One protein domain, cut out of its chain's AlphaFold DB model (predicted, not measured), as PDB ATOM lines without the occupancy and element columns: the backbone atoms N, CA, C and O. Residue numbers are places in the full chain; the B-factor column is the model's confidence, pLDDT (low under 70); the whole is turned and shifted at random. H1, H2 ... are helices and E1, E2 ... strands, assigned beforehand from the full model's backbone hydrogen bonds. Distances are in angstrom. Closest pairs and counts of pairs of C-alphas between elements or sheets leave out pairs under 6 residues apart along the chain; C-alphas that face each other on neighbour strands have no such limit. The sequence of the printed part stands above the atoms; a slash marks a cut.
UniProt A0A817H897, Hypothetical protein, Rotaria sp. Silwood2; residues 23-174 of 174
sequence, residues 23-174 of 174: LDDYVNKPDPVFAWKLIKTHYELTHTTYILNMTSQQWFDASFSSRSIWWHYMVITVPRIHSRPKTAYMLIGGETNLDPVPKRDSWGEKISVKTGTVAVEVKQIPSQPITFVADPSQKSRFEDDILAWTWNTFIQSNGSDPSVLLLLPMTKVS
ATOM      1  N   LEU A  23     119.771  92.648  62.247       94.12
ATOM      2  CA  LEU A  23     119.500  92.273  63.630       94.12
ATOM      3  C   LEU A  23     120.378  93.069  64.599       94.12
ATOM      4  O   LEU A  23     119.836  93.662  65.529       94.12
ATOM      5  N   ASP A  24     121.693  93.120  64.363       94.69
ATOM      6  CA  ASP A  24     122.631  93.882  65.197       94.69
ATOM      7  C   ASP A  24     122.239  95.362  65.253       94.69
ATOM      8  O   ASP A  24     122.192  95.948  66.335       94.69
ATOM      9  N   ASP A  25     121.901  95.954  64.109       94.12
ATOM     10  CA  ASP A  25     121.467  97.348  64.031       94.12
ATOM     11  C   ASP A  25     120.174  97.577  64.828       94.12
ATOM     12  O   ASP A  25     120.050  98.559  65.565       94.12
ATOM     13  N   TYR A  26     119.210  96.657  64.723       95.50
ATOM     14  CA  TYR A  26     117.917  96.782  65.390       95.50
ATOM     15  C   TYR A  26     118.025  96.660  66.916       95.50
ATOM     16  O   TYR A  26     117.487  97.500  67.648       95.50
ATOM     17  N   VAL A  27     118.721  95.631  67.414       94.81
ATOM     18  CA  VAL A  27     118.820  95.361  68.860       94.81
ATOM     19  C   VAL A  27     119.661  96.410  69.581       94.81
ATOM     20  O   VAL A  27     119.326  96.784  70.701       94.81
ATOM     21  N   ASN A  28     120.698  96.948  68.927       94.50
ATOM     22  CA  ASN A  28     121.569  97.967  69.519       94.50
ATOM     23  C   ASN A  28     121.022  99.397  69.393       94.50
ATOM     24  O   ASN A  28     121.548 100.312  70.029       94.50
ATOM     25  N   LYS A  29     119.972  99.619  68.592       94.44
ATOM     26  CA  LYS A  29     119.327 100.932  68.477       94.44
ATOM     27  C   LYS A  29     118.780 101.374  69.846       94.44
ATOM     28  O   LYS A  29     118.005 100.635  70.441       94.44
ATOM     29  N   PRO A  30     119.096 102.572  70.355       94.75
ATOM     30  CA  PRO A  30     118.471 103.065  71.581       94.75
ATOM     31  C   PRO A  30     116.963 103.298  71.402       94.75
ATOM     32  O   PRO A  30     116.541 103.865  70.394       94.75
ATOM     33  N   ASP A  31     116.165 102.926  72.404       96.06
ATOM     34  CA  ASP A  31     114.727 103.209  72.458       96.06
ATOM     35  C   ASP A  31     114.431 104.235  73.562       96.06
ATOM     36  O   ASP A  31     114.499 103.898  74.746       96.06
ATOM     37  N   PRO A  32     114.078 105.490  73.225       96.25
ATOM     38  CA  PRO A  32     113.833 106.534  74.223       96.25
ATOM     39  C   PRO A  32     112.569 106.287  75.060       96.25
ATOM     40  O   PRO A  32     112.382 106.927  76.090       96.25
ATOM     41  N   VAL A  33     111.699 105.372  74.617       97.25
ATOM     42  CA  VAL A  33     110.485 104.965  75.337       97.25
ATOM     43  C   VAL A  33     110.745 103.870  76.373       97.25
ATOM     44  O   VAL A  33     109.828 103.529  77.119       97.25
ATOM     45  N   PHE A  34     111.961 103.306  76.422       97.75
ATOM     46  CA  PHE A  34     112.295 102.258  77.378       97.75
ATOM     47  C   PHE A  34     112.111 102.765  78.809       97.75
ATOM     48  O   PHE A  34     112.739 103.735  79.242       97.75
ATOM     49  N   ALA A  35     111.245 102.093  79.555       98.31
ATOM     50  CA  ALA A  35     110.908 102.454  80.921       98.31
ATOM     51  C   ALA A  35     110.364 101.236  81.660       98.31
ATOM     52  O   ALA A  35     109.870 100.289  81.056       98.31
ATOM     53  N   TRP A  36     110.397 101.265  82.987       98.31
ATOM     54  CA  TRP A  36     109.762 100.231  83.790       98.31
ATOM     55  C   TRP A  36     109.195 100.799  85.086       98.31
ATOM     56  O   TRP A  36     109.626 101.837  85.588       98.31
ATOM     57  N   LYS A  37     108.206 100.097  85.637       98.50
ATOM     58  CA  LYS A  37     107.545 100.440  86.893       98.50
ATOM     59  C   LYS A  37     107.314  99.190  87.728       98.50
ATOM     60  O   LYS A  37     106.756  98.208  87.243       98.50
ATOM     61  N   LEU A  38     107.675  99.252  89.008       98.44
ATOM     62  CA  LEU A  38     107.319  98.222  89.981       98.44
ATOM     63  C   LEU A  38     105.804  98.219  90.227       98.44
ATOM     64  O   LEU A  38     105.226  99.243  90.591       98.44
ATOM     65  N   ILE A  39     105.175  97.060  90.040       97.75
ATOM     66  CA  ILE A  39     103.742  96.853  90.276       97.75
ATOM     67  C   ILE A  39     103.511  96.210  91.639       97.75
ATOM     68  O   ILE A  39     102.670  96.675  92.407       97.75
ATOM     69  N   LYS A  40     104.229  95.119  91.932       96.75
ATOM     70  CA  LYS A  40     104.048  94.321  93.151       96.75
ATOM     71  C   LYS A  40     105.363  93.731  93.636       96.75
ATOM     72  O   LYS A  40     106.253  93.427  92.843       96.75
ATOM     73  N   THR A  41     105.420  93.493  94.941       97.50
ATOM     74  CA  THR A  41     106.485  92.735  95.595       97.50
ATOM     75  C   THR A  41     105.868  91.640  96.454       97.50
ATOM     76  O   THR A  41     104.915  91.885  97.192       97.50
ATOM     77  N   HIS A  42     106.422  90.437  96.360       95.44
ATOM     78  CA  HIS A  42     106.065  89.291  97.183       95.44
ATOM     79  C   HIS A  42     107.280  88.870  98.001       95.44
ATOM     80  O   HIS A  42     108.337  88.561  97.450       95.44
ATOM     81  N   TYR A  43     107.127  88.875  99.320       96.31
ATOM     82  CA  TYR A  43     108.182  88.490 100.245       96.31
ATOM     83  C   TYR A  43     107.990  87.050 100.690       96.31
ATOM     84  O   TYR A  43     106.914  86.684 101.149       96.31
ATOM     85  N   GLU A  44     109.062  86.271 100.600       94.69
ATOM     86  CA  GLU A  44     109.111  84.896 101.069       94.69
ATOM     87  C   GLU A  44     110.336  84.643 101.937       94.69
ATOM     88  O   GLU A  44     111.311  85.410 101.942       94.69
ATOM     89  N   LEU A  45     110.297  83.522 102.657       96.00
ATOM     90  CA  LEU A  45     111.423  83.072 103.473       96.00
ATOM     91  C   LEU A  45     112.655  82.755 102.620       96.00
ATOM     92  O   LEU A  45     113.773  83.025 103.044       96.00
ATOM     93  N   THR A  46     112.468  82.208 101.416       96.25
ATOM     94  CA  THR A  46     113.567  81.734 100.557       96.25
ATOM     95  C   THR A  46     113.936  82.694  99.431       96.25
ATOM     96  O   THR A  46     115.027  82.572  98.873       96.25
ATOM     97  N   HIS A  47     113.077  83.662  99.103       96.06
ATOM     98  CA  HIS A  47     113.282  84.595  97.993       96.06
ATOM     99  C   HIS A  47     112.429  85.871  98.126       96.06
ATOM    100  O   HIS A  47     111.681  86.071  99.082       96.06
ATOM    101  N   THR A  48     112.558  86.790  97.176       97.06
ATOM    102  CA  THR A  48     111.629  87.906  96.947       97.06
ATOM    103  C   THR A  48     111.311  87.979  95.470       97.06
ATOM    104  O   THR A  48     112.226  87.911  94.651       97.06
ATOM    105  N   THR A  49     110.033  88.137  95.146       97.12
ATOM    106  CA  THR A  49     109.560  88.253  93.765       97.12
ATOM    107  C   THR A  49     109.089  89.676  93.503       97.12
ATOM    108  O   THR A  49     108.271  90.212  94.252       97.12
ATOM    109  N   TYR A  50     109.586  90.285  92.434       97.31
ATOM    110  CA  TYR A  50     109.175  91.595  91.943       97.31
ATOM    111  C   TYR A  50     108.418  91.422  90.635       97.31
ATOM    112  O   TYR A  50     108.850  90.671  89.766       97.31
ATOM    113  N   ILE A  51     107.306  92.134  90.488       97.56
ATOM    114  CA  ILE A  51     106.551  92.187  89.238       97.56
ATOM    115  C   ILE A  51     106.665  93.604  88.697       97.56
ATOM    116  O   ILE A  51     106.203  94.546  89.349       97.56
ATOM    117  N   LEU A  52     107.279  93.752  87.527       98.06
ATOM    118  CA  LEU A  52     107.430  95.026  86.829       98.06
ATOM    119  C   LEU A  52     106.513  95.075  85.604       98.06
ATOM    120  O   LEU A  52     106.271  94.052  84.968       98.06
ATOM    121  N   ASN A  53     106.044  96.271  85.255       98.12
ATOM    122  CA  ASN A  53     105.599  96.589  83.900       98.12
ATOM    123  C   ASN A  53     106.774  97.278  83.204       98.12
ATOM    124  O   ASN A  53     107.250  98.293  83.712       98.12
ATOM    125  N   MET A  54     107.254  96.715  82.103       98.25
ATOM    126  CA  MET A  54     108.360  97.238  81.309       98.25
ATOM    127  C   MET A  54     107.848  97.636  79.927       98.25
ATOM    128  O   MET A  54     107.360  96.786  79.194       98.25
ATOM    129  N   THR A  55     108.021  98.896  79.545       98.44
ATOM    130  CA  THR A  55     107.980  99.334  78.148       98.44
ATOM    131  C   THR A  55     109.336  99.030  77.520       98.44
ATOM    132  O   THR A  55     110.348  99.561  77.973       98.44
ATOM    133  N   SER A  56     109.368  98.148  76.522       97.56
ATOM    134  CA  SER A  56     110.615  97.648  75.927       97.56
ATOM    135  C   SER A  56     111.115  98.536  74.794       97.56
ATOM    136  O   SER A  56     112.297  98.862  74.739       97.56
ATOM    137  N   GLN A  57     110.224  98.920  73.883       97.81
ATOM    138  CA  GLN A  57     110.593  99.581  72.632       97.81
ATOM    139  C   GLN A  57     109.382 100.202  71.939       97.81
ATOM    140  O   GLN A  57     108.226  99.946  72.298       97.81
ATOM    141  N   GLN A  58     109.664 100.972  70.891       97.31
ATOM    142  CA  GLN A  58     108.679 101.378  69.902       97.31
ATOM    143  C   GLN A  58     108.918 100.637  68.577       97.31
ATOM    144  O   GLN A  58     109.925 100.849  67.901       97.31
ATOM    145  N   TRP A  59     107.961  99.804  68.169       96.06
ATOM    146  CA  TRP A  59     107.961  99.139  66.869       96.06
ATOM    147  C   TRP A  59     107.053  99.884  65.886       96.06
ATOM    148  O   TRP A  59     105.827  99.753  65.921       96.06
ATOM    149  N   PHE A  60     107.683 100.685  65.018       93.06
ATOM    150  CA  PHE A  60     107.033 101.657  64.125       93.06
ATOM    151  C   PHE A  60     106.151 102.661  64.875       93.06
ATOM    152  O   PHE A  60     106.200 102.766  66.097       93.06
ATOM    153  N   ASP A  61     105.384 103.467  64.152       92.25
ATOM    154  CA  ASP A  61     104.372 104.349  64.720       92.25
ATOM    155  C   ASP A  61     102.963 103.741  64.584       92.25
ATOM    156  O   ASP A  61     102.766 102.615  64.111       92.25
ATOM    157  N   ALA A  62     101.959 104.491  65.029       93.19
ATOM    158  CA  ALA A  62     100.564 104.067  64.991       93.19
ATOM    159  C   ALA A  62      99.977 103.934  63.569       93.19
ATOM    160  O   ALA A  62      98.876 103.408  63.428       93.19
ATOM    161  N   SER A  63     100.679 104.385  62.518       95.00
ATOM    162  CA  SER A  63     100.264 104.176  61.124       95.00
ATOM    163  C   SER A  63     100.532 102.749  60.645       95.00
ATOM    164  O   SER A  63      99.926 102.307  59.673       95.00
ATOM    165  N   PHE A  64     101.400 102.007  61.337       94.62
ATOM    166  CA  PHE A  64     101.725 100.629  60.992       94.62
ATOM    167  C   PHE A  64     100.799  99.632  61.696       94.62
ATOM    168  O   PHE A  64     100.189  98.764  61.063       94.62
ATOM    169  N   SER A  65     100.662  99.762  63.017       94.94
ATOM    170  CA  SER A  65      99.886  98.824  63.824       94.94
ATOM    171  C   SER A  65      99.198  99.489  65.011       94.94
ATOM    172  O   SER A  65      99.622 100.535  65.502       94.94
ATOM    173  N   SER A  66      98.167  98.823  65.532       95.25
ATOM    174  CA  SER A  66      97.462  99.233  66.749       95.25
ATOM    175  C   SER A  66      98.326  99.174  68.014       95.25
ATOM    176  O   SER A  66      97.889  99.636  69.069       95.25
ATOM    177  N   ARG A  67      99.545  98.617  67.932       93.50
ATOM    178  CA  ARG A  67     100.447  98.453  69.073       93.50
ATOM    179  C   ARG A  67     101.894  98.786  68.723       93.50
ATOM    180  O   ARG A  67     102.780  97.937  68.704       93.50
ATOM    181  N   SER A  68     102.107 100.072  68.480       95.94
ATOM    182  CA  SER A  68     103.429 100.649  68.239       95.94
ATOM    183  C   SER A  68     104.329 100.612  69.485       95.94
ATOM    184  O   SER A  68     105.491 100.231  69.393       95.94
ATOM    185  N   ILE A  69     103.803 100.934  70.671       97.44
ATOM    186  CA  ILE A  69     104.566 100.864  71.929       97.44
ATOM    187  C   ILE A  69     104.403  99.482  72.555       97.44
ATOM    188  O   ILE A  69     103.285  99.074  72.880       97.44
ATOM    189  N   TRP A  70     105.520  98.782  72.742       97.88
ATOM    190  CA  TRP A  70     105.542  97.433  73.303       97.88
ATOM    191  C   TRP A  70     105.781  97.467  74.804       97.88
ATOM    192  O   TRP A  70     106.648  98.189  75.301       97.88
ATOM    193  N   TRP A  71     105.013  96.661  75.532       97.88
ATOM    194  CA  TRP A  71     105.165  96.514  76.971       97.88
ATOM    195  C   TRP A  71     104.937  95.075  77.429       97.88
ATOM    196  O   TRP A  71     104.206  94.308  76.799       97.88
ATOM    197  N   HIS A  72     105.568  94.741  78.554       98.00
ATOM    198  CA  HIS A  72     105.713  93.387  79.071       98.00
ATOM    199  C   HIS A  72     105.612  93.369  80.591       98.00
ATOM    200  O   HIS A  72     106.075  94.289  81.276       98.00
ATOM    201  N   TYR A  73     105.080  92.284  81.139       97.69
ATOM    202  CA  TYR A  73     105.288  91.956  82.539       97.69
ATOM    203  C   TYR A  73     106.617  91.225  82.722       97.69
ATOM    204  O   TYR A  73     106.890  90.236  82.045       97.69
ATOM    205  N   MET A  74     107.424  91.696  83.674       96.69
ATOM    206  CA  MET A  74     108.625  90.994  84.125       96.69
ATOM    207  C   MET A  74     108.416  90.465  85.537       96.69
ATOM    208  O   MET A  74     108.120  91.242  86.448       96.69
ATOM    209  N   VAL A  75     108.617  89.166  85.733       96.69
ATOM    210  CA  VAL A  75     108.586  88.518  87.046       96.69
ATOM    211  C   VAL A  75     110.017  88.172  87.443       96.69
ATOM    212  O   VAL A  75     110.631  87.267  86.890       96.69
ATOM    213  N   ILE A  76     110.571  88.919  88.395       96.94
ATOM    214  CA  ILE A  76     111.962  88.798  88.834       96.94
ATOM    215  C   ILE A  76     111.983  88.132  90.202       96.94
ATOM    216  O   ILE A  76     111.547  88.729  91.185       96.94
ATOM    217  N   THR A  77     112.533  86.926  90.283       97.00
ATOM    218  CA  THR A  77     112.744  86.222  91.547       97.00
ATOM    219  C   THR A  77     114.198  86.300  91.982       97.00
ATOM    220  O   THR A  77     115.112  85.862  91.283       97.00
ATOM    221  N   VAL A  78     114.404  86.842  93.180       96.69
ATOM    222  CA  VAL A  78     115.712  87.023  93.806       96.69
ATOM    223  C   VAL A  78     115.809  86.080  95.012       96.69
ATOM    224  O   VAL A  78     115.054  86.264  95.971       96.69
ATOM    225  N   PRO A  79     116.705  85.077  95.009       96.94
ATOM    226  CA  PRO A  79     116.814  84.129  96.115       96.94
ATOM    227  C   PRO A  79     117.506  84.795  97.309       96.94
ATOM    228  O   PRO A  79     118.306  85.705  97.130       96.94
ATOM    229  N   ARG A  80     117.245  84.339  98.541       96.62
ATOM    230  CA  ARG A  80     117.982  84.822  99.729       96.62
ATOM    231  C   ARG A  80     119.439  84.374  99.732       96.62
ATOM    232  O   ARG A  80     120.307  85.096 100.211       96.62
ATOM    233  N   ILE A  81     119.691  83.165  99.234       94.50
ATOM    234  CA  ILE A  81     121.028  82.585  99.130       94.50
ATOM    235  C   ILE A  81     121.512  82.776  97.694       94.50
ATOM    236  O   ILE A  81     120.945  82.211  96.760       94.50
ATOM    237  N   HIS A  82     122.565  83.575  97.528       92.12
ATOM    238  CA  HIS A  82     123.152  83.901  96.233       92.12
ATOM    239  C   HIS A  82     124.396  83.050  95.968       92.12
ATOM    240  O   HIS A  82     125.500  83.398  96.381       92.12
ATOM    241  N   SER A  83     124.225  81.948  95.245       92.81
ATOM    242  CA  SER A  83     125.331  81.069  94.847       92.81
ATOM    243  C   SER A  83     126.006  81.529  93.549       92.81
ATOM    244  O   SER A  83     127.152  81.169  93.289       92.81
ATOM    245  N   ARG A  84     125.303  82.310  92.712       89.75
ATOM    246  CA  ARG A  84     125.781  82.757  91.388       89.75
ATOM    247  C   ARG A  84     125.475  84.243  91.141       89.75
ATOM    248  O   ARG A  84     124.608  84.566  90.337       89.75
ATOM    249  N   PRO A  85     126.187  85.177  91.795       86.75
ATOM    250  CA  PRO A  85     125.843  86.605  91.771       86.75
ATOM    251  C   PRO A  85     126.076  87.311  90.423       86.75
ATOM    252  O   PRO A  85     125.624  88.435  90.248       86.75
ATOM    253  N   LYS A  86     126.786  86.681  89.474       92.31
ATOM    254  CA  LYS A  86     127.066  87.228  88.131       92.31
ATOM    255  C   LYS A  86     126.242  86.572  87.020       92.31
ATOM    256  O   LYS A  86     126.535  86.763  85.845       92.31
ATOM    257  N   THR A  87     125.268  85.746  87.378       92.44
ATOM    258  CA  THR A  87     124.458  85.000  86.416       92.44
ATOM    259  C   THR A  87     122.991  85.234  86.732       92.44
ATOM    260  O   THR A  87     122.606  85.326  87.897       92.44
ATOM    261  N   ALA A  88     122.180  85.324  85.688       93.69
ATOM    262  CA  ALA A  88     120.733  85.285  85.777       93.69
ATOM    263  C   ALA A  88     120.217  84.203  84.828       93.69
ATOM    264  O   ALA A  88     120.827  83.928  83.796       93.69
ATOM    265  N   TYR A  89     119.108  83.580  85.204       93.12
ATOM    266  CA  TYR A  89     118.307  82.755  84.315       93.12
ATOM    267  C   TYR A  89     117.182  83.619  83.750       93.12
ATOM    268  O   TYR A  89     116.510  84.301  84.522       93.12
ATOM    269  N   MET A  90     116.972  83.576  82.435       94.31
ATOM    270  CA  MET A  90     115.838  84.223  81.787       94.31
ATOM    271  C   MET A  90     114.948  83.176  81.117       94.31
ATOM    272  O   MET A  90     115.445  82.261  80.459       94.31
ATOM    273  N   LEU A  91     113.640  83.324  81.297       93.62
ATOM    274  CA  LEU A  91     112.598  82.578  80.610       93.62
ATOM    275  C   LEU A  91     111.736  83.555  79.811       93.62
ATOM    276  O   LEU A  91     111.252  84.545  80.357       93.62
ATOM    277  N   ILE A  92     111.511  83.237  78.541       94.12
ATOM    278  CA  ILE A  92     110.503  83.909  77.722       94.12
ATOM    279  C   ILE A  92     109.178  83.182  77.941       94.12
ATOM    280  O   ILE A  92     109.029  82.014  77.578       94.12
ATOM    281  N   GLY A  93     108.257  83.854  78.622       90.75
ATOM    282  CA  GLY A  93     106.921  83.359  78.926       90.75
ATOM    283  C   GLY A  93     105.908  83.740  77.845       90.75
ATOM    284  O   GLY A  93     106.133  84.651  77.053       90.75
ATOM    285  N   GLY A  94     104.764  83.054  77.848       90.44
ATOM    286  CA  GLY A  94     103.629  83.382  76.978       90.44
ATOM    287  C   GLY A  94     102.814  84.576  77.487       90.44
ATOM    288  O   GLY A  94     103.358  85.502  78.089       90.44
ATOM    289  N   GLU A  95     101.492  84.496  77.314       93.75
ATOM    290  CA  GLU A  95     100.502  85.555  77.587       93.75
ATOM    291  C   GLU A  95     100.427  86.644  76.507       93.75
ATOM    292  O   GLU A  95     101.173  86.696  75.533       93.75
ATOM    293  N   THR A  96      99.442  87.511  76.679       96.56
ATOM    294  CA  THR A  96      99.083  88.624  75.815       96.56
ATOM    295  C   THR A  96      98.947  89.886  76.661       96.56
ATOM    296  O   THR A  96      98.790  89.842  77.881       96.56
ATOM    297  N   ASN A  97      98.923  91.052  76.029       94.69
ATOM    298  CA  ASN A  97      98.620  92.323  76.685       94.69
ATOM    299  C   ASN A  97      97.154  92.474  77.131       94.69
ATOM    300  O   ASN A  97      96.790  93.533  77.641       94.69
ATOM    301  N   LEU A  98      96.316  91.447  76.949       95.81
ATOM    302  CA  LEU A  98      94.975  91.372  77.534       95.81
ATOM    303  C   LEU A  98      94.972  90.650  78.886       95.81
ATOM    304  O   LEU A  98      94.003  90.768  79.637       95.81
ATOM    305  N   ASP A  99      96.036  89.910  79.197       96.44
ATOM    306  CA  ASP A  99      96.128  89.144  80.429       96.44
ATOM    307  C   ASP A  99      96.328  90.058  81.651       96.44
ATOM    308  O   ASP A  99      96.960  91.124  81.568       96.44
ATOM    309  N   PRO A 100      95.766  89.675  82.813       96.00
ATOM    310  CA  PRO A 100      95.926  90.442  84.037       96.00
ATOM    311  C   PRO A 100      97.386  90.437  84.495       96.00
ATOM    312  O   PRO A 100      98.186  89.606  84.081       96.00
ATOM    313  N   VAL A 101      97.721  91.334  85.430       95.31
ATOM    314  CA  VAL A 101      99.028  91.308  86.105       95.31
ATOM    315  C   VAL A 101      99.307  89.884  86.606       95.31
ATOM    316  O   VAL A 101      98.472  89.358  87.359       95.31
ATOM    317  N   PRO A 102     100.456  89.283  86.241       91.94
ATOM    318  CA  PRO A 102     100.782  87.925  86.607       91.94
ATOM    319  C   PRO A 102     100.656  87.717  88.103       91.94
ATOM    320  O   PRO A 102     100.929  88.593  88.932       91.94
ATOM    321  N   LYS A 103     100.243  86.507  88.453       82.88
ATOM    322  CA  LYS A 103     100.510  86.004  89.792       82.88
ATOM    323  C   LYS A 103     101.987  85.609  89.856       82.88
ATOM    324  O   LYS A 103     102.732  85.708  88.887       82.88
ATOM    325  N   ARG A 104     102.415  85.181  91.034       75.94
ATOM    326  CA  ARG A 104     103.757  84.642  91.248       75.94
ATOM    327  C   ARG A 104     104.067  83.495  90.281       75.94
ATOM    328  O   ARG A 104     103.191  82.666  90.028       75.94
ATOM    329  N   ASP A 105     105.302  83.443  89.785       71.88
ATOM    330  CA  ASP A 105     105.773  82.383  88.892       71.88
ATOM    331  C   ASP A 105     106.366  81.215  89.694       71.88
ATOM    332  O   ASP A 105     107.483  81.271  90.211       71.88
ATOM    333  N   SER A 106     105.624  80.111  89.763       74.75
ATOM    334  CA  SER A 106     106.067  78.920  90.492       74.75
ATOM    335  C   SER A 106     107.315  78.248  89.895       74.75
ATOM    336  O   SER A 106     107.973  77.478  90.600       74.75
ATOM    337  N   TRP A 107     107.646  78.488  88.620       85.88
ATOM    338  CA  TRP A 107     108.821  77.907  87.965       85.88
ATOM    339  C   TRP A 107     110.076  78.738  88.206       85.88
ATOM    340  O   TRP A 107     111.069  78.187  88.697       85.88
ATOM    341  N   GLY A 108     110.022  80.045  87.956       90.06
ATOM    342  CA  GLY A 108     111.096  80.987  88.261       90.06
ATOM    343  C   GLY A 108     111.497  80.944  89.734       90.06
ATOM    344  O   GLY A 108     112.689  80.896  90.041       90.06
ATOM    345  N   GLU A 109     110.529  80.817  90.648       93.75
ATOM    346  CA  GLU A 109     110.805  80.644  92.079       93.75
ATOM    347  C   GLU A 109     111.608  79.374  92.379       93.75
ATOM    348  O   GLU A 109     112.626  79.418  93.078       93.75
ATOM    349  N   LYS A 110     111.205  78.232  91.807       93.25
ATOM    350  CA  LYS A 110     111.913  76.955  91.995       93.25
ATOM    351  C   LYS A 110     113.329  77.010  91.435       93.25
ATOM    352  O   LYS A 110     114.251  76.544  92.103       93.25
ATOM    353  N   ILE A 111     113.502  77.538  90.224       93.69
ATOM    354  CA  ILE A 111     114.814  77.643  89.571       93.69
ATOM    355  C   ILE A 111     115.717  78.563  90.387       93.69
ATOM    356  O   ILE A 111     116.849  78.192  90.704       93.69
ATOM    357  N   SER A 112     115.201  79.724  90.787       95.62
ATOM    358  CA  SER A 112     115.956  80.715  91.541       95.62
ATOM    359  C   SER A 112     116.465  80.157  92.870       95.62
ATOM    360  O   SER A 112     117.671  80.156  93.123       95.62
ATOM    361  N   VAL A 113     115.566  79.593  93.683       95.56
ATOM    362  CA  VAL A 113     115.904  79.068  95.013       95.56
ATOM    363  C   VAL A 113     116.839  77.862  94.924       95.56
ATOM    364  O   VAL A 113     117.804  77.787  95.679       95.56
ATOM    365  N   LYS A 114     116.596  76.923  93.999       94.88
ATOM    366  CA  LYS A 114     117.430  75.713  93.879       94.88
ATOM    367  C   LYS A 114     118.839  76.005  93.375       94.88
ATOM    368  O   LYS A 114     119.774  75.307  93.751       94.88
ATOM    369  N   THR A 115     118.991  76.994  92.497       95.06
ATOM    370  CA  THR A 115     120.285  77.301  91.870       95.06
ATOM    371  C   THR A 115     121.050  78.411  92.590       95.06
ATOM    372  O   THR A 115     122.243  78.577  92.339       95.06
ATOM    373  N   GLY A 116     120.382  79.176  93.462       95.56
ATOM    374  CA  GLY A 116     120.934  80.379  94.086       95.56
ATOM    375  C   GLY A 116     121.217  81.494  93.073       95.56
ATOM    376  O   GLY A 116     122.191  82.234  93.227       95.56
ATOM    377  N   THR A 117     120.402  81.578  92.018       96.19
ATOM    378  CA  THR A 117     120.547  82.522  90.896       96.19
ATOM    379  C   THR A 117     119.292  83.386  90.783       96.19
ATOM    380  O   THR A 117     118.197  82.939  91.123       96.19
ATOM    381  N   VAL A 118     119.414  84.626  90.307       96.94
ATOM    382  CA  VAL A 118     118.234  85.432  89.952       96.94
ATOM    383  C   VAL A 118     117.529  84.770  88.764       96.94
ATOM    384  O   VAL A 118     118.190  84.401  87.794       96.94
ATOM    385  N   ALA A 119     116.209  84.606  88.842       96.12
ATOM    386  CA  ALA A 119     115.386  84.145  87.726       96.12
ATOM    387  C   ALA A 119     114.489  85.286  87.246       96.12
ATOM    388  O   ALA A 119     113.881  85.973  88.064       96.12
ATOM    389  N   VAL A 120     114.402  85.479  85.937       95.75
ATOM    390  CA  VAL A 120     113.557  86.489  85.303       95.75
ATOM    391  C   VAL A 120     112.657  85.797  84.297       95.75
ATOM    392  O   VAL A 120     113.146  85.115  83.406       95.75
ATOM    393  N   GLU A 121     111.353  85.985  84.421       95.62
ATOM    394  CA  GLU A 121     110.407  85.646  83.367       95.62
ATOM    395  C   GLU A 121     109.949  86.937  82.682       95.62
ATOM    396  O   GLU A 121     109.428  87.834  83.350       95.62
ATOM    397  N   VAL A 122     110.153  87.043  81.368       96.06
ATOM    398  CA  VAL A 122     109.621  88.136  80.540       96.06
ATOM    399  C   VAL A 122     108.427  87.595  79.772       96.06
ATOM    400  O   VAL A 122     108.556  86.626  79.031       96.06
ATOM    401  N   LYS A 123     107.256  88.190  79.979       95.81
ATOM    402  CA  LYS A 123     105.986  87.702  79.429       95.81
ATOM    403  C   LYS A 123     105.525  88.585  78.275       95.81
ATOM    404  O   LYS A 123     105.999  89.712  78.117       95.81
ATOM    405  N   GLN A 124     104.542  88.107  77.516       96.31
ATOM    406  CA  GLN A 124     103.880  88.881  76.459       96.31
ATOM    407  C   GLN A 124     104.841  89.255  75.322       96.31
ATOM    408  O   GLN A 124     104.888  90.406  74.886       96.31
ATOM    409  N   ILE A 125     105.656  88.294  74.882       96.56
ATOM    410  CA  ILE A 125     106.471  88.408  73.669       96.56
ATOM    411  C   ILE A 125     105.835  87.484  72.620       96.56
ATOM    412  O   ILE A 125     105.885  86.273  72.816       96.56
ATOM    413  N   PRO A 126     105.255  88.016  71.527       96.69
ATOM    414  CA  PRO A 126     105.167  89.433  71.150       96.69
ATOM    415  C   PRO A 126     104.131  90.232  71.966       96.69
ATOM    416  O   PRO A 126     103.227  89.674  72.590       96.69
ATOM    417  N   SER A 127     104.228  91.568  71.905       96.69
ATOM    418  CA  SER A 127     103.247  92.494  72.497       96.69
ATOM    419  C   SER A 127     101.933  92.401  71.702       96.69
ATOM    420  O   SER A 127     101.724  93.100  70.716       96.69
ATOM    421  N   GLN A 128     101.065  91.460  72.068       96.75
ATOM    422  CA  GLN A 128      99.891  91.066  71.278       96.75
ATOM    423  C   GLN A 128      98.584  91.175  72.078       96.75
ATOM    424  O   GLN A 128      98.640  91.213  73.306       96.75
ATOM    425  N   PRO A 129      97.393  91.210  71.449       97.69
ATOM    426  CA  PRO A 129      97.123  91.150  70.007       97.69
ATOM    427  C   PRO A 129      97.566  92.386  69.231       97.69
ATOM    428  O   PRO A 129      97.673  93.473  69.801       97.69
ATOM    429  N   ILE A 130      97.743  92.234  67.918       97.38
ATOM    430  CA  ILE A 130      98.058  93.331  66.997       97.38
ATOM    431  C   ILE A 130      97.046  93.357  65.850       97.38
ATOM    432  O   ILE A 130      96.740  92.326  65.258       97.38
ATOM    433  N   THR A 131      96.562  94.549  65.506       97.75
ATOM    434  CA  THR A 131      95.840  94.808  64.254       97.75
ATOM    435  C   THR A 131      96.712  95.712  63.398       97.75
ATOM    436  O   THR A 131      97.196  96.736  63.880       97.75
ATOM    437  N   PHE A 132      96.933  95.343  62.139       97.56
ATOM    438  CA  PHE A 132      97.708  96.161  61.211       97.56
ATOM    439  C   PHE A 132      96.796  97.124  60.466       97.56
ATOM    440  O   PHE A 132      95.745  96.731  59.965       97.56
ATOM    441  N   VAL A 133      97.218  98.382  60.355       96.94
ATOM    442  CA  VAL A 133      96.419  99.427  59.696       96.94
ATOM    443  C   VAL A 133      96.187  99.083  58.223       96.94
ATOM    444  O   VAL A 133      95.086  99.266  57.715       96.94
ATOM    445  N   ALA A 134      97.197  98.512  57.562       96.06
ATOM    446  CA  ALA A 134      97.130  98.103  56.161       96.06
ATOM    447  C   ALA A 134      96.342  96.799  55.913       96.06
ATOM    448  O   ALA A 134      96.157  96.424  54.757       96.06
ATOM    449  N   ASP A 135      95.893  96.088  56.955       96.56
ATOM    450  CA  ASP A 135      95.095  94.869  56.795       96.56
ATOM    451  C   ASP A 135      93.623  95.220  56.538       96.56
ATOM    452  O   ASP A 135      92.931  95.637  57.468       96.56
ATOM    453  N   PRO A 136      93.078  95.025  55.321       96.00
ATOM    454  CA  PRO A 136      91.687  95.373  55.036       96.00
ATOM    455  C   PRO A 136      90.688  94.550  55.860       96.00
ATOM    456  O   PRO A 136      89.564  94.993  56.071       96.00
ATOM    457  N   SER A 137      91.085  93.370  56.353       96.62
ATOM    458  CA  SER A 137      90.238  92.561  57.235       96.62
ATOM    459  C   SER A 137      90.182  93.095  58.669       96.62
ATOM    460  O   SER A 137      89.330  92.658  59.441       96.62
ATOM    461  N   GLN A 138      91.096  94.007  59.035       96.25
ATOM    462  CA  GLN A 138      91.267  94.543  60.389       96.25
ATOM    463  C   GLN A 138      91.309  93.441  61.464       96.25
ATOM    464  O   GLN A 138      90.887  93.633  62.608       96.25
ATOM    465  N   LYS A 139      91.830  92.259  61.101       96.81
ATOM    466  CA  LYS A 139      91.897  91.104  61.993       96.81
ATOM    467  C   LYS A 139      92.825  91.406  63.171       96.81
ATOM    468  O   LYS A 139      93.949  91.870  62.994       96.81
ATOM    469  N   SER A 140      92.363  91.073  64.374       97.25
ATOM    470  CA  SER A 140      93.216  90.969  65.560       97.25
ATOM    471  C   SER A 140      94.069  89.703  65.457       97.25
ATOM    472  O   SER A 140      93.531  88.595  65.449       97.25
ATOM    473  N   ARG A 141      95.389  89.860  65.358       97.88
ATOM    474  CA  ARG A 141      96.362  88.784  65.121       97.88
ATOM    475  C   ARG A 141      97.167  88.465  66.379       97.88
ATOM    476  O   ARG A 141      97.368  89.335  67.228       97.88
ATOM    477  N   PHE A 142      97.626  87.219  66.457       97.75
ATOM    478  CA  PHE A 142      98.415  86.645  67.550       97.75
ATOM    479  C   PHE A 142      99.518  85.751  66.969       97.75
ATOM    480  O   PHE A 142      99.283  85.104  65.950       97.75
ATOM    481  N   GLU A 143     100.679  85.696  67.617       95.31
ATOM    482  CA  GLU A 143     101.773  84.758  67.332       95.31
ATOM    483  C   GLU A 143     102.090  84.645  65.826       95.31
ATOM    484  O   GLU A 143     102.409  85.637  65.158       95.31
ATOM    485  N   ASP A 144     101.942  83.440  65.272       97.12
ATOM    486  CA  ASP A 144     102.216  83.097  63.882       97.12
ATOM    487  C   ASP A 144     101.383  83.908  62.880       97.12
ATOM    488  O   ASP A 144     101.857  84.169  61.777       97.12
ATOM    489  N   ASP A 145     100.185  84.388  63.242       98.00
ATOM    490  CA  ASP A 145      99.404  85.269  62.360       98.00
ATOM    491  C   ASP A 145     100.091  86.628  62.163       98.00
ATOM    492  O   ASP A 145      99.918  87.266  61.118       98.00
ATOM    493  N   ILE A 146     100.833  87.091  63.173       98.00
ATOM    494  CA  ILE A 146     101.620  88.326  63.124       98.00
ATOM    495  C   ILE A 146     102.917  88.061  62.344       98.00
ATOM    496  O   ILE A 146     103.289  88.862  61.480       98.00
ATOM    497  N   LEU A 147     103.577  86.919  62.578       98.00
ATOM    498  CA  LEU A 147     104.753  86.502  61.801       98.00
ATOM    499  C   LEU A 147     104.421  86.380  60.312       98.00
ATOM    500  O   LEU A 147     105.097  86.982  59.482       98.00
ATOM    501  N   ALA A 148     103.354  85.664  59.965       98.19
ATOM    502  CA  ALA A 148     102.927  85.475  58.584       98.19
ATOM    503  C   ALA A 148     102.613  86.813  57.900       98.19
ATOM    504  O   ALA A 148     103.024  87.032  56.760       98.19
ATOM    505  N   TRP A 149     101.932  87.726  58.604       97.88
ATOM    506  CA  TRP A 149     101.658  89.064  58.086       97.88
ATOM    507  C   TRP A 149     102.949  89.831  57.790       97.88
ATOM    508  O   TRP A 149     103.146  90.295  56.669       97.88
ATOM    509  N   THR A 150     103.848  89.923  58.773       97.69
ATOM    510  CA  THR A 150     105.094  90.695  58.643       97.69
ATOM    511  C   THR A 150     106.038  90.135  57.582       97.69
ATOM    512  O   THR A 150     106.603  90.905  56.805       97.69
ATOM    513  N   TRP A 151     106.151  88.809  57.465       98.19
ATOM    514  CA  TRP A 151     106.899  88.168  56.382       98.19
ATOM    515  C   TRP A 151     106.288  88.442  55.011       98.19
ATOM    516  O   TRP A 151     107.013  88.773  54.073       98.19
ATOM    517  N   ASN A 152     104.962  88.354  54.880       97.69
ATOM    518  CA  ASN A 152     104.292  88.694  53.632       97.69
ATOM    519  C   ASN A 152     104.527  90.169  53.254       97.69
ATOM    520  O   ASN A 152     104.859  90.450  52.106       97.69
ATOM    521  N   THR A 153     104.439  91.104  54.209       96.38
ATOM    522  CA  THR A 153     104.760  92.522  53.976       96.38
ATOM    523  C   THR A 153     106.207  92.707  53.514       96.38
ATOM    524  O   THR A 153     106.450  93.396  52.522       96.38
ATOM    525  N   PHE A 154     107.164  92.048  54.170       97.56
ATOM    526  CA  PHE A 154     108.574  92.099  53.789       97.56
ATOM    527  C   PHE A 154     108.797  91.607  52.352       97.56
ATOM    528  O   PHE A 154     109.411  92.308  51.547       97.56
ATOM    529  N   ILE A 155     108.234  90.449  51.992       98.12
ATOM    530  CA  ILE A 155     108.365  89.861  50.650       98.12
ATOM    531  C   ILE A 155     107.715  90.752  49.583       98.12
ATOM    532  O   ILE A 155     108.325  91.002  48.546       98.12
ATOM    533  N   GLN A 156     106.514  91.281  49.835       96.88
ATOM    534  CA  GLN A 156     105.829  92.181  48.898       96.88
ATOM    535  C   GLN A 156     106.593  93.493  48.673       96.88
ATOM    536  O   GLN A 156     106.539  94.058  47.583       96.88
ATOM    537  N   SER A 157     107.358  93.947  49.669       95.38
ATOM    538  CA  SER A 157     108.269  95.095  49.553       95.38
ATOM    539  C   SER A 157     109.614  94.760  48.887       95.38
ATOM    540  O   SER A 157     110.549  95.560  48.950       95.38
ATOM    541  N   ASN A 158     109.737  93.568  48.287       95.94
ATOM    542  CA  ASN A 158     110.970  93.015  47.722       95.94
ATOM    543  C   ASN A 158     112.144  92.988  48.723       95.94
ATOM    544  O   ASN A 158     113.299  93.190  48.354       95.94
ATOM    545  N   GLY A 159     111.839  92.779  50.007       94.50
ATOM    546  CA  GLY A 159     112.825  92.692  51.079       94.50
ATOM    547  C   GLY A 159     113.528  94.009  51.431       94.50
ATOM    548  O   GLY A 159     114.641  93.980  51.951       94.50
ATOM    549  N   SER A 160     112.920  95.157  51.122       93.88
ATOM    550  CA  SER A 160     113.569  96.472  51.254       93.88
ATOM    551  C   SER A 160     113.755  96.953  52.695       93.88
ATOM    552  O   SER A 160     114.729  97.655  52.966       93.88
ATOM    553  N   ASP A 161     112.869  96.568  53.617       94.38
ATOM    554  CA  ASP A 161     112.938  96.971  55.026       94.38
ATOM    555  C   ASP A 161     112.786  95.770  55.976       94.38
ATOM    556  O   ASP A 161     111.666  95.353  56.280       94.38
ATOM    557  N   PRO A 162     113.898  95.211  56.489       94.88
ATOM    558  CA  PRO A 162     113.864  94.112  57.450       94.88
ATOM    559  C   PRO A 162     113.188  94.469  58.777       94.88
ATOM    560  O   PRO A 162     112.715  93.560  59.457       94.88
ATOM    561  N   SER A 163     113.113  95.754  59.154       94.56
ATOM    562  CA  SER A 163     112.573  96.190  60.452       94.56
ATOM    563  C   SER A 163     111.088  95.845  60.639       94.56
ATOM    564  O   SER A 163     110.604  95.760  61.773       94.56
ATOM    565  N   VAL A 164     110.389  95.553  59.534       96.38
ATOM    566  CA  VAL A 164     109.003  95.066  59.503       96.38
ATOM    567  C   VAL A 164     108.838  93.652  60.056       96.38
ATOM    568  O   VAL A 164     107.731  93.281  60.424       96.38
ATOM    569  N   LEU A 165     109.900  92.844  60.114       97.44
ATOM    570  CA  LEU A 165     109.824  91.459  60.572       97.44
ATOM    571  C   LEU A 165     109.618  91.408  62.088       97.44
ATOM    572  O   LEU A 165     110.457  91.896  62.841       97.44
ATOM    573  N   LEU A 166     108.547  90.744  62.539       97.56
ATOM    574  CA  LEU A 166     108.198  90.636  63.966       97.56
ATOM    575  C   LEU A 166     109.321  90.038  64.829       97.56
ATOM    576  O   LEU A 166     109.435  90.346  66.014       97.56
ATOM    577  N   LEU A 167     110.169  89.195  64.239       96.56
ATOM    578  CA  LEU A 167     111.287  88.571  64.941       96.56
ATOM    579  C   LEU A 167     112.251  89.603  65.542       96.56
ATOM    580  O   LEU A 167     112.783  89.360  66.616       96.56
ATOM    581  N   LEU A 168     112.438  90.764  64.909       97.06
ATOM    582  CA  LEU A 168     113.359  91.789  65.402       97.06
ATOM    583  C   LEU A 168     112.917  92.404  66.741       97.06
ATOM    584  O   LEU A 168     113.686  92.308  67.704       97.06
ATOM    585  N   PRO A 169     111.698  92.970  66.876       96.75
ATOM    586  CA  PRO A 169     111.233  93.446  68.171       96.75
ATOM    587  C   PRO A 169     111.105  92.311  69.193       96.75
ATOM    588  O   PRO A 169     111.388  92.547  70.365       96.75
ATOM    589  N   MET A 170     110.758  91.079  68.797       97.12
ATOM    590  CA  MET A 170     110.760  89.941  69.729       97.12
ATOM    591  C   MET A 170     112.159  89.643  70.279       97.12
ATOM    592  O   MET A 170     112.315  89.461  71.484       97.12
ATOM    593  N   THR A 171     113.189  89.626  69.429       96.12
ATOM    594  CA  THR A 171     114.568  89.363  69.859       96.12
ATOM    595  C   THR A 171     115.112  90.473  70.744       96.12
ATOM    596  O   THR A 171     115.782  90.177  71.723       96.12
ATOM    597  N   LYS A 172     114.807  91.740  70.452       96.38
ATOM    598  CA  LYS A 172     115.324  92.870  71.236       96.38
ATOM    599  C   LYS A 172     114.905  92.850  72.708       96.38
ATOM    600  O   LYS A 172     115.630  93.359  73.556       96.38
ATOM    601  N   VAL A 173     113.727  92.304  72.998       94.56
ATOM    602  CA  VAL A 173     113.206  92.196  74.367       94.56
ATOM    603  C   VAL A 173     113.561  90.868  75.052       94.56
ATOM    604  O   VAL A 173     113.318  90.728  76.252       94.56
ATOM    605  N   SER A 174     114.109  89.906  74.301       87.12
ATOM    606  CA  SER A 174     114.498  88.581  74.805       87.12
ATOM    607  C   SER A 174     115.903  88.546  75.408       87.12
ATOM    608  O   SER A 174     116.665  89.526  75.249       87.12
TER     609      SER A 174
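What this domain is: This is residues 23 to 174 of the 174 residues of the protein "Hypothetical protein" of Rotaria sp. Silwood2 (UniProt A0A817H897). Picture an elongated body with two parts: a twisted sheet of five strands with H2 packed over one face, and, past the end of the long strands E2 and E3, a head made of H3 and the loop residues 130 to 141. H4 sits between the sheet and H3, and H1 packs on H4. The printed part has 152 residues, with four named helices and five named strands in the order H1 E1 E2 E3 E4 H2 E5 H3 H4; the class is mixed, helices and strands. The sheet is mixed too, in the order E1 E2 E3 E5 E4. The whole is only just compact, close to loose, with a radius of gyration of the C-alphas of 17.4 A and spans of 54 by 31 by 26 A.

Where its parts are: Find C-alpha 23 at (119.500, 92.273, 63.630), where H1 begins; it runs to residue 28. E1, residues 35 to 43, bends by 51 degrees at residue 39. E2, residues 47 to 58, is 33.0 A long, and E3, residues 69 to 79, is 31.9 A long. Next come E4, residues 88 to 92, H2, residues 106 to 115, and E5, residues 118 to 122. H3, residues 144 to 156, covers 17.9 A from C-alpha 144 at (102.216, 83.097, 63.882). H4, residues 167 to 173, ends with C-alpha 173 at (113.206, 92.196, 74.367).

How they stand to each other: Start at the sheet, where E1, E2 and E3 form a meander, each strand the antiparallel neighbour of the one before; E1 and E2 are a hairpin, and so are E2 and E3. Look for N 37 and O 53 at 2.8 A, then N 52 and O 74 at 2.9 A. E5 is antiparallel to E3, with N 75 and O 121 at 2.8 A. E4, an edge strand like E1, is parallel to E5, with N 91 and O 120 at 2.8 A. E4, H2 and E5 make a strand-helix-strand unit, two parallel neighbour strands with a helix between, and its crossover is right-handed. H2 is on the sheet at a height of 7.2 A, over E3 and E5, giving two layers, a helix on one face of a sheet; its closest C-alphas to E5 are those of Ser 112 and Ala 119, 5.2 A apart. H4 stands at the sheet's level; its closest C-alphas to E2 are those of Val 173 and Ser 56, 6.2 A apart. H1 touches H4 at a shallow tilt of 26 degrees, with the closest C-alphas, Val 27 and Lys 172, 4.9 A apart. H3 is close to H4 but not clearly touching, with the closest C-alphas, Leu 147 and Leu 167, 7.5 A apart. Every O i to N i+4 pair is within hydrogen-bond range in H1 and H3, against 5 of 6 in H2 and 2 of 3 in H4.

The domain as a whole: The two C-alphas farthest apart, Leu 45 and Asn 158, are 56.6 A from each other. The printed part has no cut and ends at residue 174, the chain's last. Long links run from E4 to H2 and, with 21 residues, from E5 to H3. The mean pLDDT of the printed part is 95.2, and no printed residue is under 70.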